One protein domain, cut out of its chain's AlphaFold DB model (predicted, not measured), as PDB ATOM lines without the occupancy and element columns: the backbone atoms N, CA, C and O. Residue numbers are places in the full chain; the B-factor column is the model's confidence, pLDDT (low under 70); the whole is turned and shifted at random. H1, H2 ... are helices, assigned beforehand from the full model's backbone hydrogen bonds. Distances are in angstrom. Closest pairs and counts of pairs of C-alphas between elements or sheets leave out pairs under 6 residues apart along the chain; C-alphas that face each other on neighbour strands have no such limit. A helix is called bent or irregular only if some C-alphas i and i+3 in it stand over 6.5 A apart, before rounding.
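This is residues 3 to 94 of the 186 residues of an uncharacterized protein of Roseomonas gilardii (UniProt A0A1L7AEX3). Three long helices are layered, with H2 in the middle, H1 on one side and H4 on the other; the long link of residues 46 to 67 runs between H1 and H4, and short H3 sits near one end. The 92 printed residues hold four named helices, H1 to H4 in chain order, and no named strand: all helix, compact, radius of gyration of the C-alphas 12.6 A, spans 37 by 26 by 20 A.

H1, residues 4 to 19, begins at C-alpha 4 (130.306, 54.234, 123.858) and measures 22.1 A. H2, residues 26 to 45, measures 28.5 A. H3, residues 68 to 73, measures 9.9 A and is only just irregular: C-alphas 69 and 72 are 6.9 A apart. H4, residues 76 to 94, measures 28.5 A, ending at C-alpha 94 (110.990, 73.393, 105.082); it is irregular, C-alphas 87 and 90 being 7.0 A apart, with a kink of 35 degrees near residue 88.

H2 is the hub. H1 and H2 touch as a helical hairpin, at a shallow tilt of 27 degrees, closest C-alphas Leu 8 and Ala 37, 6.6 A. Residues 35 to 39 of H2 touch residues 78 to 82 of H4, opposite ways at 31 degrees, a shallow tilt, closest C-alphas Thr 39 and Leu 78, 7.2 A. H2 and H3 only just touch, with 3 pairs of C-alphas within 8 A, closest Leu 43 and Leu 73, 6.5 A. H1 is apart from H3 and H4. Every O i to N i+4 pair is within hydrogen-bond range in H1 and H2, against 13 of 15 in H4 and 0 of 2 in H3, where 2 of 3 O i to N i+3 pairs are.

The C-alphas farthest apart, Asp 47 and Thr 94, are 37.4 A apart. The printed part has no cut, H2 to H3 is a long link, and no printed residue is under 70 in pLDDT.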
ATOM      1  N   SER A   3     132.610  56.726 127.416       93.38
ATOM      2  CA  SER A   3     132.287  55.378 126.945       93.38
ATOM      3  C   SER A   3     131.360  55.452 125.726       93.38
ATOM      4  O   SER A   3     130.688  56.460 125.501       93.38
ATOM      5  N   ARG A   4     131.290  54.368 124.945       95.62
ATOM      6  CA  ARG A   4     130.306  54.234 123.858       95.62
ATOM      7  C   ARG A   4     128.882  54.501 124.356       95.62
ATOM      8  O   ARG A   4     128.134  55.213 123.701       95.62
ATOM      9  N   ALA A   5     128.526  53.948 125.518       96.75
ATOM     10  CA  ALA A   5     127.203  54.122 126.108       96.75
ATOM     11  C   ALA A   5     126.916  55.598 126.426       96.75
ATOM     12  O   ALA A   5     125.853  56.090 126.061       96.75
ATOM     13  N   ASP A   6     127.884  56.319 127.002       96.38
ATOM     14  CA  ASP A   6     127.730  57.750 127.309       96.38
ATOM     15  C   ASP A   6     127.584  58.600 126.039       96.38
ATOM     16  O   ASP A   6     126.852  59.588 126.024       96.38
ATOM     17  N   LEU A   7     128.303  58.245 124.967       96.94
ATOM     18  CA  LEU A   7     128.222  58.950 123.685       96.94
ATOM     19  C   LEU A   7     126.854  58.767 123.031       96.94
ATOM     20  O   LEU A   7     126.276  59.747 122.570       96.94
ATOM     21  N   LEU A   8     126.335  57.538 123.022       97.81
ATOM     22  CA  LEU A   8     125.014  57.246 122.471       97.81
ATOM     23  C   LEU A   8     123.901  57.868 123.315       97.81
ATOM     24  O   LEU A   8     123.005  58.477 122.750       97.81
ATOM     25  N   ALA A   9     123.987  57.799 124.647       97.69
ATOM     26  CA  ALA A   9     123.020  58.452 125.528       97.69
ATOM     27  C   ALA A   9     122.948  59.964 125.260       97.69
ATOM     28  O   ALA A   9     121.871  60.499 125.018       97.69
ATOM     29  N   HIS A  10     124.102  60.630 125.179       96.56
ATOM     30  CA  HIS A  10     124.153  62.065 124.902       96.56
ATOM     31  C   HIS A  10     123.719  62.409 123.462       96.56
ATOM     32  O   HIS A  10     123.155  63.473 123.219       96.56
ATOM     33  N   GLN A  11     123.950  61.514 122.493       98.06
ATOM     34  CA  GLN A  11     123.398  61.652 121.144       98.06
ATOM     35  C   GLN A  11     121.868  61.585 121.160       98.06
ATOM     36  O   GLN A  11     121.237  62.392 120.479       98.06
ATOM     37  N   CYS A  12     121.279  60.663 121.923       97.75
ATOM     38  CA  CYS A  12     119.829  60.545 122.064       97.75
ATOM     39  C   CYS A  12     119.223  61.784 122.727       97.75
ATOM     40  O   CYS A  12     118.270  62.330 122.185       97.75
ATOM     41  N   GLU A  13     119.814  62.269 123.823       96.94
ATOM     42  CA  GLU A  13     119.385  63.502 124.506       96.94
ATOM     43  C   GLU A  13     119.373  64.697 123.544       96.94
ATOM     44  O   GLU A  13     118.357  65.375 123.395       96.94
ATOM     45  N   TYR A  14     120.462  64.894 122.794       96.88
ATOM     46  CA  TYR A  14     120.535  65.945 121.778       96.88
ATOM     47  C   TYR A  14     119.432  65.816 120.711       96.88
ATOM     48  O   TYR A  14     118.853  66.818 120.281       96.88
ATOM     49  N   LEU A  15     119.142  64.592 120.254       97.94
ATOM     50  CA  LEU A  15     118.092  64.367 119.263       97.94
ATOM     51  C   LEU A  15     116.702  64.597 119.850       97.94
ATOM     52  O   LEU A  15     115.863  65.160 119.155       97.94
ATOM     53  N   ASP A  16     116.452  64.216 121.097       97.06
ATOM     54  CA  ASP A  16     115.171  64.463 121.760       97.06
ATOM     55  C   ASP A  16     114.914  65.964 121.915       97.06
ATOM     56  O   ASP A  16     113.821  66.439 121.589       97.06
ATOM     57  N   ASP A  17     115.937  66.732 122.286       96.19
ATOM     58  CA  ASP A  17     115.847  68.186 122.385       96.19
ATOM     59  C   ASP A  17     115.519  68.824 121.036       96.19
ATOM     60  O   ASP A  17     114.547  69.576 120.915       96.19
ATOM     61  N   ILE A  18     116.290  68.504 119.997       97.00
ATOM     62  CA  ILE A  18     116.130  69.135 118.687       97.00
ATOM     63  C   ILE A  18     114.855  68.671 117.980       97.00
ATOM     64  O   ILE A  18     114.122  69.497 117.431       97.00
ATOM     65  N   PHE A  19     114.538  67.374 118.009       97.62
ATOM     66  CA  PHE A  19     113.317  66.864 117.380       97.62
ATOM     67  C   PHE A  19     112.050  67.220 118.167       97.62
ATOM     68  O   PHE A  19     110.965  67.168 117.588       97.62
ATOM     69  N   SER A  20     112.144  67.706 119.410       96.62
ATOM     70  CA  SER A  20     110.996  68.336 120.085       96.62
ATOM     71  C   SER A  20     110.478  69.598 119.369       96.62
ATOM     72  O   SER A  20     109.349  70.035 119.606       96.62
ATOM     73  N   LEU A  21     111.281  70.176 118.465       97.25
ATOM     74  CA  LEU A  21     110.921  71.306 117.603       97.25
ATOM     75  C   LEU A  21     110.358  70.870 116.238       97.25
ATOM     76  O   LEU A  21     110.197  71.701 115.343       97.25
ATOM     77  N   THR A  22     110.075  69.582 116.056       97.19
ATOM     78  CA  THR A  22     109.572  69.008 114.800       97.19
ATOM     79  C   THR A  22     108.225  68.325 115.010       97.19
ATOM     80  O   THR A  22     107.920  67.889 116.119       97.19
ATOM     81  N   ASP A  23     107.436  68.197 113.943       92.56
ATOM     82  CA  ASP A  23     106.172  67.457 113.959       92.56
ATOM     83  C   ASP A  23     106.239  66.301 112.951       92.56
ATOM     84  O   ASP A  23     106.488  66.506 111.764       92.56
ATOM     85  N   GLY A  24     106.005  65.064 113.403       93.44
ATOM     86  CA  GLY A  24     105.918  63.894 112.514       93.44
ATOM     87  C   GLY A  24     107.246  63.377 111.937       93.44
ATOM     88  O   GLY A  24     107.231  62.546 111.034       93.44
ATOM     89  N   GLU A  25     108.397  63.801 112.463       97.25
ATOM     90  CA  GLU A  25     109.728  63.449 111.936       97.25
ATOM     91  C   GLU A  25     110.375  62.226 112.629       97.25
ATOM     92  O   GLU A  25     111.596  62.088 112.650       97.25
ATOM     93  N   ALA A  26     109.579  61.304 113.187       97.31
ATOM     94  CA  ALA A  26     110.092  60.133 113.917       97.31
ATOM     95  C   ALA A  26     111.033  59.255 113.067       97.31
ATOM     96  O   ALA A  26     112.079  58.811 113.542       97.31
ATOM     97  N   GLU A  27     110.693  59.047 111.790       97.56
ATOM     98  CA  GLU A  27     111.534  58.303 110.845       97.56
ATOM     99  C   GLU A  27     112.853  59.033 110.557       97.56
ATOM    100  O   GLU A  27     113.921  58.424 110.543       97.56
ATOM    101  N   THR A  28     112.792  60.351 110.360       97.88
ATOM    102  CA  THR A  28     113.968  61.197 110.119       97.88
ATOM    103  C   THR A  28     114.901  61.191 111.330       97.88
ATOM    104  O   THR A  28     116.109  61.019 111.156       97.88
ATOM    105  N   ARG A  29     114.350  61.293 112.550       98.19
ATOM    106  CA  ARG A  29     115.098  61.157 113.812       98.19
ATOM    107  C   ARG A  29     115.803  59.807 113.876       98.19
ATOM    108  O   ARG A  29     117.014  59.781 114.068       98.19
ATOM    109  N   ARG A  30     115.076  58.702 113.655       98.25
ATOM    110  CA  ARG A  30     115.641  57.341 113.705       98.25
ATOM    111  C   ARG A  30     116.768  57.152 112.690       98.25
ATOM    112  O   ARG A  30     117.840  56.681 113.048       98.25
ATOM    113  N   ARG A  31     116.564  57.571 111.437       98.00
ATOM    114  CA  ARG A  31     117.593  57.487 110.389       98.00
ATOM    115  C   ARG A  31     118.863  58.260 110.749       98.00
ATOM    116  O   ARG A  31     119.963  57.798 110.438       98.00
ATOM    117  N   PHE A  32     118.719  59.438 111.357       98.44
ATOM    118  CA  PHE A  32     119.868  60.211 111.821       98.44
ATOM    119  C   PHE A  32     120.558  59.530 113.008       98.44
ATOM    120  O   PHE A  32     121.779  59.432 113.015       98.44
ATOM    121  N   GLU A  33     119.789  59.031 113.977       98.44
ATOM    122  CA  GLU A  33     120.293  58.307 115.148       98.44
ATOM    123  C   GLU A  33     121.128  57.086 114.744       98.44
ATOM    124  O   GLU A  33     122.264  56.951 115.193       98.44
ATOM    125  N   GLU A  34     120.620  56.257 113.829       98.50
ATOM    126  CA  GLU A  34     121.346  55.110 113.270       98.50
ATOM    127  C   GLU A  34     122.652  55.550 112.592       98.50
ATOM    128  O   GLU A  34     123.715  54.991 112.846       98.50
ATOM    129  N   MET A  35     122.603  56.599 111.762       98.44
ATOM    130  CA  MET A  35     123.794  57.136 111.097       98.44
ATOM    131  C   MET A  35     124.830  57.665 112.096       98.44
ATOM    132  O   MET A  35     126.029  57.439 111.917       98.44
ATOM    133  N   ALA A  36     124.390  58.356 113.147       98.44
ATOM    134  CA  ALA A  36     125.264  58.865 114.194       98.44
ATOM    135  C   ALA A  36     125.888  57.725 115.009       98.44
ATOM    136  O   ALA A  36     127.098  57.748 115.238       98.44
ATOM    137  N   ALA A  37     125.104  56.709 115.380       98.50
ATOM    138  CA  ALA A  37     125.577  55.537 116.109       98.50
ATOM    139  C   ALA A  37     126.628  54.750 115.311       98.50
ATOM    140  O   ALA A  37     127.715  54.493 115.831       98.50
ATOM    141  N   ASP A  38     126.360  54.472 114.032       98.56
ATOM    142  CA  ASP A  38     127.315  53.808 113.134       98.56
ATOM    143  C   ASP A  38     128.632  54.598 113.026       98.56
ATOM    144  O   ASP A  38     129.723  54.030 112.973       98.56
ATOM    145  N   THR A  39     128.540  55.933 113.023       98.38
ATOM    146  CA  THR A  39     129.708  56.825 112.951       98.38
ATOM    147  C   THR A  39     130.499  56.826 114.251       98.38
ATOM    148  O   THR A  39     131.726  56.756 114.215       98.38
ATOM    149  N   ILE A  40     129.823  56.863 115.400       98.12
ATOM    150  CA  ILE A  40     130.457  56.743 116.718       98.12
ATOM    151  C   ILE A  40     131.214  55.415 116.812       98.12
ATOM    152  O   ILE A  40     132.386  55.410 117.191       98.12
ATOM    153  N   ASP A  41     130.585  54.311 116.414       98.12
ATOM    154  CA  ASP A  41     131.183  52.977 116.482       98.12
ATOM    155  C   ASP A  41     132.417  52.855 115.588       98.12
ATOM    156  O   ASP A  41     133.461  52.377 116.039       98.12
ATOM    157  N   ALA A  42     132.340  53.359 114.354       98.00
ATOM    158  CA  ALA A  42     133.469  53.352 113.429       98.00
ATOM    159  C   ALA A  42     134.652  54.189 113.948       98.00
ATOM    160  O   ALA A  42     135.799  53.748 113.889       98.00
ATOM    161  N   LEU A  43     134.388  55.375 114.506       97.62
ATOM    162  CA  LEU A  43     135.441  56.239 115.043       97.62
ATOM    163  C   LEU A  43     136.089  55.665 116.307       97.62
ATOM    164  O   LEU A  43     137.303  55.776 116.464       97.62
ATOM    165  N   LEU A  44     135.308  55.043 117.194       96.94
ATOM    166  CA  LEU A  44     135.851  54.361 118.371       96.94
ATOM    167  C   LEU A  44     136.715  53.159 117.969       96.94
ATOM    168  O   LEU A  44     137.791  52.971 118.533       96.94
ATOM    169  N   ALA A  45     136.283  52.379 116.974       97.12
ATOM    170  CA  ALA A  45     137.062  51.256 116.449       97.12
ATOM    171  C   ALA A  45     138.386  51.702 115.800       97.12
ATOM    172  O   ALA A  45     139.369  50.966 115.840       97.12
ATOM    173  N   ALA A  46     138.417  52.911 115.237       96.94
ATOM    174  CA  ALA A  46     139.605  53.524 114.648       96.94
ATOM    175  C   ALA A  46     140.488  54.292 115.655       96.94
ATOM    176  O   ALA A  46     141.418  54.975 115.229       96.94
ATOM    177  N   ASP A  47     140.193  54.223 116.962       95.25
ATOM    178  CA  ASP A  47     140.871  54.990 118.024       95.25
ATOM    179  C   ASP A  47     140.943  56.501 117.713       95.25
ATOM    180  O   ASP A  47     141.957  57.183 117.892       95.25
ATOM    181  N   ALA A  48     139.849  57.046 117.170       95.12
ATOM    182  CA  ALA A  48     139.792  58.445 116.779       95.12
ATOM    183  C   ALA A  48     139.952  59.361 118.002       95.12
ATOM    184  O   ALA A  48     139.242  59.253 119.001       95.12
ATOM    185  N   ARG A  49     140.829  60.363 117.877       87.56
ATOM    186  CA  ARG A  49     141.163  61.308 118.959       87.56
ATOM    187  C   ARG A  49     139.961  62.081 119.527       87.56
ATOM    188  O   ARG A  49     140.015  62.536 120.668       87.56
ATOM    189  N   LEU A  50     138.914  62.291 118.729       90.12
ATOM    190  CA  LEU A  50     137.728  63.053 119.115       90.12
ATOM    191  C   LEU A  50     136.469  62.324 118.655       90.12
ATOM    192  O   LEU A  50     136.210  62.228 117.457       90.12
ATOM    193  N   VAL A  51     135.666  61.880 119.616       94.94
ATOM    194  CA  VAL A  51     134.323  61.350 119.379       94.94
ATOM    195  C   VAL A  51     133.369  62.097 120.302       94.94
ATOM    196  O   VAL A  51     133.565  62.133 121.518       94.94
ATOM    197  N   VAL A  52     132.383  62.756 119.705       93.69
ATOM    198  CA  VAL A  52     131.370  63.595 120.361       93.69
ATOM    199  C   VAL A  52     130.025  63.354 119.671       93.69
ATOM    200  O   VAL A  52     130.029  62.845 118.550       93.69
ATOM    201  N   PRO A  53     128.888  63.715 120.291       94.25
ATOM    202  CA  PRO A  53     127.614  63.703 119.587       94.25
ATOM    203  C   PRO A  53     127.646  64.604 118.356       94.25
ATOM    204  O   PRO A  53     128.255  65.680 118.363       94.25
ATOM    205  N   PHE A  54     126.957  64.169 117.312       97.44
ATOM    206  CA  PHE A  54     126.893  64.864 116.043       97.44
ATOM    207  C   PHE A  54     125.621  65.680 115.913       97.44
ATOM    208  O   PHE A  54     124.515  65.217 116.197       97.44
ATOM    209  N   TYR A  55     125.804  66.904 115.428       96.75
ATOM    210  CA  TYR A  55     124.720  67.854 115.257       96.75
ATOM    211  C   TYR A  55     124.032  67.638 113.911       96.75
ATOM    212  O   TYR A  55     124.689  67.371 112.900       96.75
ATOM    213  N   ILE A  56     122.707  67.801 113.889       97.50
ATOM    214  CA  ILE A  56     121.912  67.598 112.677       97.50
ATOM    215  C   ILE A  56     122.128  68.708 111.642       97.50
ATOM    216  O   ILE A  56     122.080  68.446 110.445       97.50
ATOM    217  N   ALA A  57     122.398  69.937 112.093       96.69
ATOM    218  CA  ALA A  57     122.531  71.099 111.224       96.69
ATOM    219  C   ALA A  57     123.869  71.063 110.460       96.69
ATOM    220  O   ALA A  57     124.922  71.188 111.094       96.69
ATOM    221  N   PRO A  58     123.883  70.984 109.111       95.56
ATOM    222  CA  PRO A  58     125.116  70.901 108.326       95.56
ATOM    223  C   PRO A  58     126.010  72.139 108.402       95.56
ATOM    224  O   PRO A  58     127.152  72.090 107.952       95.56
ATOM    225  N   SER A  59     125.502  73.249 108.936       91.00
ATOM    226  CA  SER A  59     126.276  74.446 109.255       91.00
ATOM    227  C   SER A  59     127.070  74.324 110.554       91.00
ATOM    228  O   SER A  59     128.030  75.064 110.735       91.00
ATOM    229  N   SER A  60     126.735  73.404 111.457       92.12
ATOM    230  CA  SER A  60     127.434  73.264 112.735       92.12
ATOM    231  C   SER A  60     128.816  72.641 112.557       92.12
ATOM    232  O   SER A  60     128.963  71.654 111.840       92.12
ATOM    233  N   ALA A  61     129.824  73.154 113.269       89.81
ATOM    234  CA  ALA A  61     131.143  72.517 113.354       89.81
ATOM    235  C   ALA A  61     131.091  71.089 113.938       89.81
ATOM    236  O   ALA A  61     131.988  70.294 113.674       89.81
ATOM    237  N   PHE A  62     130.028  70.759 114.682       92.62
ATOM    238  CA  PHE A  62     129.771  69.426 115.234       92.62
ATOM    239  C   PHE A  62     128.946  68.525 114.304       92.62
ATOM    240  O   PHE A  62     128.632  67.392 114.663       92.62
ATOM    241  N   CYS A  63     128.583  68.982 113.104       96.44
ATOM    242  CA  CYS A  63     128.047  68.089 112.084       96.44
ATOM    243  C   CYS A  63     129.198  67.323 111.428       96.44
ATOM    244  O   CYS A  63     130.102  67.928 110.845       96.44
ATOM    245  N   TRP A  64     129.155  65.992 111.466       97.06
ATOM    246  CA  TRP A  64     130.260  65.162 110.978       97.06
ATOM    247  C   TRP A  64     130.501  65.281 109.460       97.06
ATOM    248  O   TRP A  64     131.614  65.106 108.958       97.06
ATOM    249  N   ALA A  65     129.491  65.712 108.697       95.94
ATOM    250  CA  ALA A  65     129.670  66.072 107.289       95.94
ATOM    251  C   ALA A  65     130.717  67.194 107.078       95.94
ATOM    252  O   ALA A  65     131.271  67.314 105.985       95.94
ATOM    253  N   ARG A  66     131.011  68.010 108.105       94.19
ATOM    254  CA  ARG A  66     132.051  69.055 108.076       94.19
ATOM    255  C   ARG A  66     133.417  68.590 108.589       94.19
ATOM    256  O   ARG A  66     134.408  69.269 108.329       94.19
ATOM    257  N   THR A  67     133.512  67.458 109.284       92.19
ATOM    258  CA  THR A  67     134.768  66.947 109.863       92.19
ATOM    259  C   THR A  67     135.507  66.050 108.872       92.19
ATOM    260  O   THR A  67     135.789  64.886 109.145       92.19
ATOM    261  N   THR A  68     135.844  66.596 107.700       93.25
ATOM    262  CA  THR A  68     136.435  65.842 106.575       93.25
ATOM    263  C   THR A  68     137.738  65.123 106.915       93.25
ATOM    264  O   THR A  68     138.048  64.087 106.336       93.25
ATOM    265  N   TRP A  69     138.482  65.616 107.905       93.81
ATOM    266  CA  TRP A  69     139.695  64.981 108.418       93.81
ATOM    267  C   TRP A  69     139.436  63.639 109.131       93.81
ATOM    268  O   TRP A  69     140.369  62.855 109.276       93.81
ATOM    269  N   GLN A  70     138.196  63.351 109.549       95.25
ATOM    270  CA  GLN A  70     137.786  62.052 110.105       95.25
ATOM    271  C   GLN A  70     137.252  61.082 109.049       95.25
ATOM    272  O   GLN A  70     137.139  59.894 109.333       95.25
ATOM    273  N   HIS A  71     136.919  61.550 107.842       96.75
ATOM    274  CA  HIS A  71     136.328  60.700 106.799       96.75
ATOM    275  C   HIS A  71     137.207  59.496 106.426       96.75
ATOM    276  O   HIS A  71     136.643  58.418 106.263       96.75
ATOM    277  N   PRO A  72     138.553  59.599 106.372       97.44
ATOM    278  CA  PRO A  72     139.410  58.439 106.117       97.44
ATOM    279  C   PRO A  72     139.371  57.346 107.198       97.44
ATOM    280  O   PRO A  72     139.904  56.266 106.967       97.44
ATOM    281  N   LEU A  73     138.793  57.619 108.376       97.19
ATOM    282  CA  LEU A  73     138.713  56.670 109.494       97.19
ATOM    283  C   LEU A  73     137.474  55.767 109.432       97.19
ATOM    284  O   LEU A  73     137.346  54.863 110.252       97.19
ATOM    285  N   VAL A  74     136.546  56.012 108.501       96.94
ATOM    286  CA  VAL A  74     135.289  55.263 108.396       96.94
ATOM    287  C   VAL A  74     135.033  54.796 106.963       96.94
ATOM    288  O   VAL A  74     135.682  55.243 106.017       96.94
ATOM    289  N   ALA A  75     134.068  53.894 106.794       97.69
ATOM    290  CA  ALA A  75     133.706  53.366 105.484       97.69
ATOM    291  C   ALA A  75     133.129  54.463 104.552       97.69
ATOM    292  O   ALA A  75     132.344  55.305 105.015       97.69
ATOM    293  N   PRO A  76     133.454  54.464 103.241       98.00
ATOM    294  CA  PRO A  76     132.950  55.455 102.282       98.00
ATOM    295  C   PRO A  76     131.421  55.559 102.222       98.00
ATOM    296  O   PRO A  76     130.874  56.639 101.996       98.00
ATOM    297  N   GLU A  77     130.712  54.460 102.466       98.12
ATOM    298  CA  GLU A  77     129.249  54.403 102.487       98.12
ATOM    299  C   GLU A  77     128.670  55.276 103.608       98.12
ATOM    300  O   GLU A  77     127.626  55.910 103.440       98.12
ATOM    301  N   LEU A  78     129.369  55.364 104.743       98.19
ATOM    302  CA  LEU A  78     128.965  56.213 105.857       98.19
ATOM    303  C   LEU A  78     129.205  57.694 105.541       98.19
ATOM    304  O   LEU A  78     128.347  58.529 105.826       98.19
ATOM    305  N   VAL A  79     130.308  58.013 104.855       98.50
ATOM    306  CA  VAL A  79     130.552  59.358 104.300       98.50
ATOM    307  C   VAL A  79     129.425  59.764 103.352       98.50
ATOM    308  O   VAL A  79     128.881  60.865 103.471       98.50
ATOM    309  N   ALA A  80     129.023  58.867 102.450       98.38
ATOM    310  CA  ALA A  80     127.936  59.118 101.509       98.38
ATOM    311  C   ALA A  80     126.601  59.397 102.222       98.38
ATOM    312  O   ALA A  80     125.904  60.343 101.850       98.38
ATOM    313  N   ARG A  81     126.266  58.652 103.287       98.44
ATOM    314  CA  ARG A  81     125.059  58.896 104.103       98.44
ATOM    315  C   ARG A  81     125.046  60.293 104.724       98.44
ATOM    316  O   ARG A  81     124.027  60.974 104.650       98.44
ATOM    317  N   TRP A  82     126.172  60.758 105.262       98.44
ATOM    318  CA  TRP A  82     126.282  62.112 105.818       98.44
ATOM    319  C   TRP A  82     126.172  63.213 104.763       98.44
ATOM    320  O   TRP A  82     125.569  64.259 105.016       98.44
ATOM    321  N   MET A  83     126.720  62.991 103.568       98.31
ATOM    322  CA  MET A  83     126.564  63.934 102.455       98.31
ATOM    323  C   MET A  83     125.123  63.974 101.947       98.31
ATOM    324  O   MET A  83     124.617  65.059 101.654       98.31
ATOM    325  N   GLN A  84     124.441  62.828 101.920       98.31
ATOM    326  CA  GLN A  84     123.014  62.771 101.617       98.31
ATOM    327  C   GLN A  84     122.195  63.505 102.683       98.31
ATOM    328  O   GLN A  84     121.359  64.330 102.334       98.31
ATOM    329  N   TRP A  85     122.481  63.297 103.973       98.31
ATOM    330  CA  TRP A  85     121.832  64.042 105.055       98.31
ATOM    331  C   TRP A  85     121.978  65.556 104.873       98.31
ATOM    332  O   TRP A  85     120.999  66.296 104.954       98.31
ATOM    333  N   LYS A  86     123.192  66.024 104.563       97.88
ATOM    334  CA  LYS A  86     123.451  67.438 104.272       97.88
ATOM    335  C   LYS A  86     122.596  67.964 103.111       97.88
ATOM    336  O   LYS A  86     122.152  69.108 103.178       97.88
ATOM    337  N   ALA A  87     122.389  67.163 102.069       97.88
ATOM    338  CA  ALA A  87     121.547  67.525 100.930       97.88
ATOM    339  C   ALA A  87     120.045  67.513 101.272       97.88
ATOM    340  O   ALA A  87     119.309  68.369 100.787       97.88
ATOM    341  N   ASP A  88     119.606  66.591 102.133       97.69
ATOM    342  CA  ASP A  88     118.203  66.423 102.535       97.69
ATOM    343  C   ASP A  88     117.761  67.442 103.602       97.69
ATOM    344  O   ASP A  88     116.579  67.782 103.691       97.69
ATOM    345  N   TYR A  89     118.692  67.954 104.411       98.06
ATOM    346  CA  TYR A  89     118.389  68.812 105.561       98.06
ATOM    347  C   TYR A  89     117.526  70.052 105.245       98.06
ATOM    348  O   TYR A  89     116.588  70.318 105.999       98.06
ATOM    349  N   PRO A  90     117.724  70.790 104.130       97.50
ATOM    350  CA  PRO A  90     116.834  71.899 103.772       97.50
ATOM    351  C   PRO A  90     115.363  71.486 103.616       97.50
ATOM    352  O   PRO A  90     114.461  72.257 103.953       97.50
ATOM    353  N   ALA A  91     115.096  70.262 103.144       97.44
ATOM    354  CA  ALA A  91     113.735  69.739 103.067       97.44
ATOM    355  C   ALA A  91     113.162  69.457 104.465       97.44
ATOM    356  O   ALA A  91     111.982  69.717 104.693       97.44
ATOM    357  N   VAL A  92     113.989  69.002 105.416       97.75
ATOM    358  CA  VAL A  92     113.590  68.847 106.827       97.75
ATOM    359  C   VAL A  92     113.200  70.202 107.422       97.75
ATOM    360  O   VAL A  92     112.110  70.322 107.977       97.75
ATOM    361  N   LEU A  93     114.016  71.247 107.238       97.38
ATOM    362  CA  LEU A  93     113.691  72.604 107.713       97.38
ATOM    363  C   LEU A  93     112.388  73.137 107.105       97.38
ATOM    364  O   LEU A  93     111.545  73.690 107.806       97.38
ATOM    365  N   THR A  94     112.183  72.916 105.804       96.06
ATOM    366  CA  THR A  94     110.990  73.393 105.082       96.06
ATOM    367  C   THR A  94     109.689  72.851 105.689       96.06
ATOM    368  O   THR A  94     108.684  73.570 105.763       96.06
TER     369      THR A  94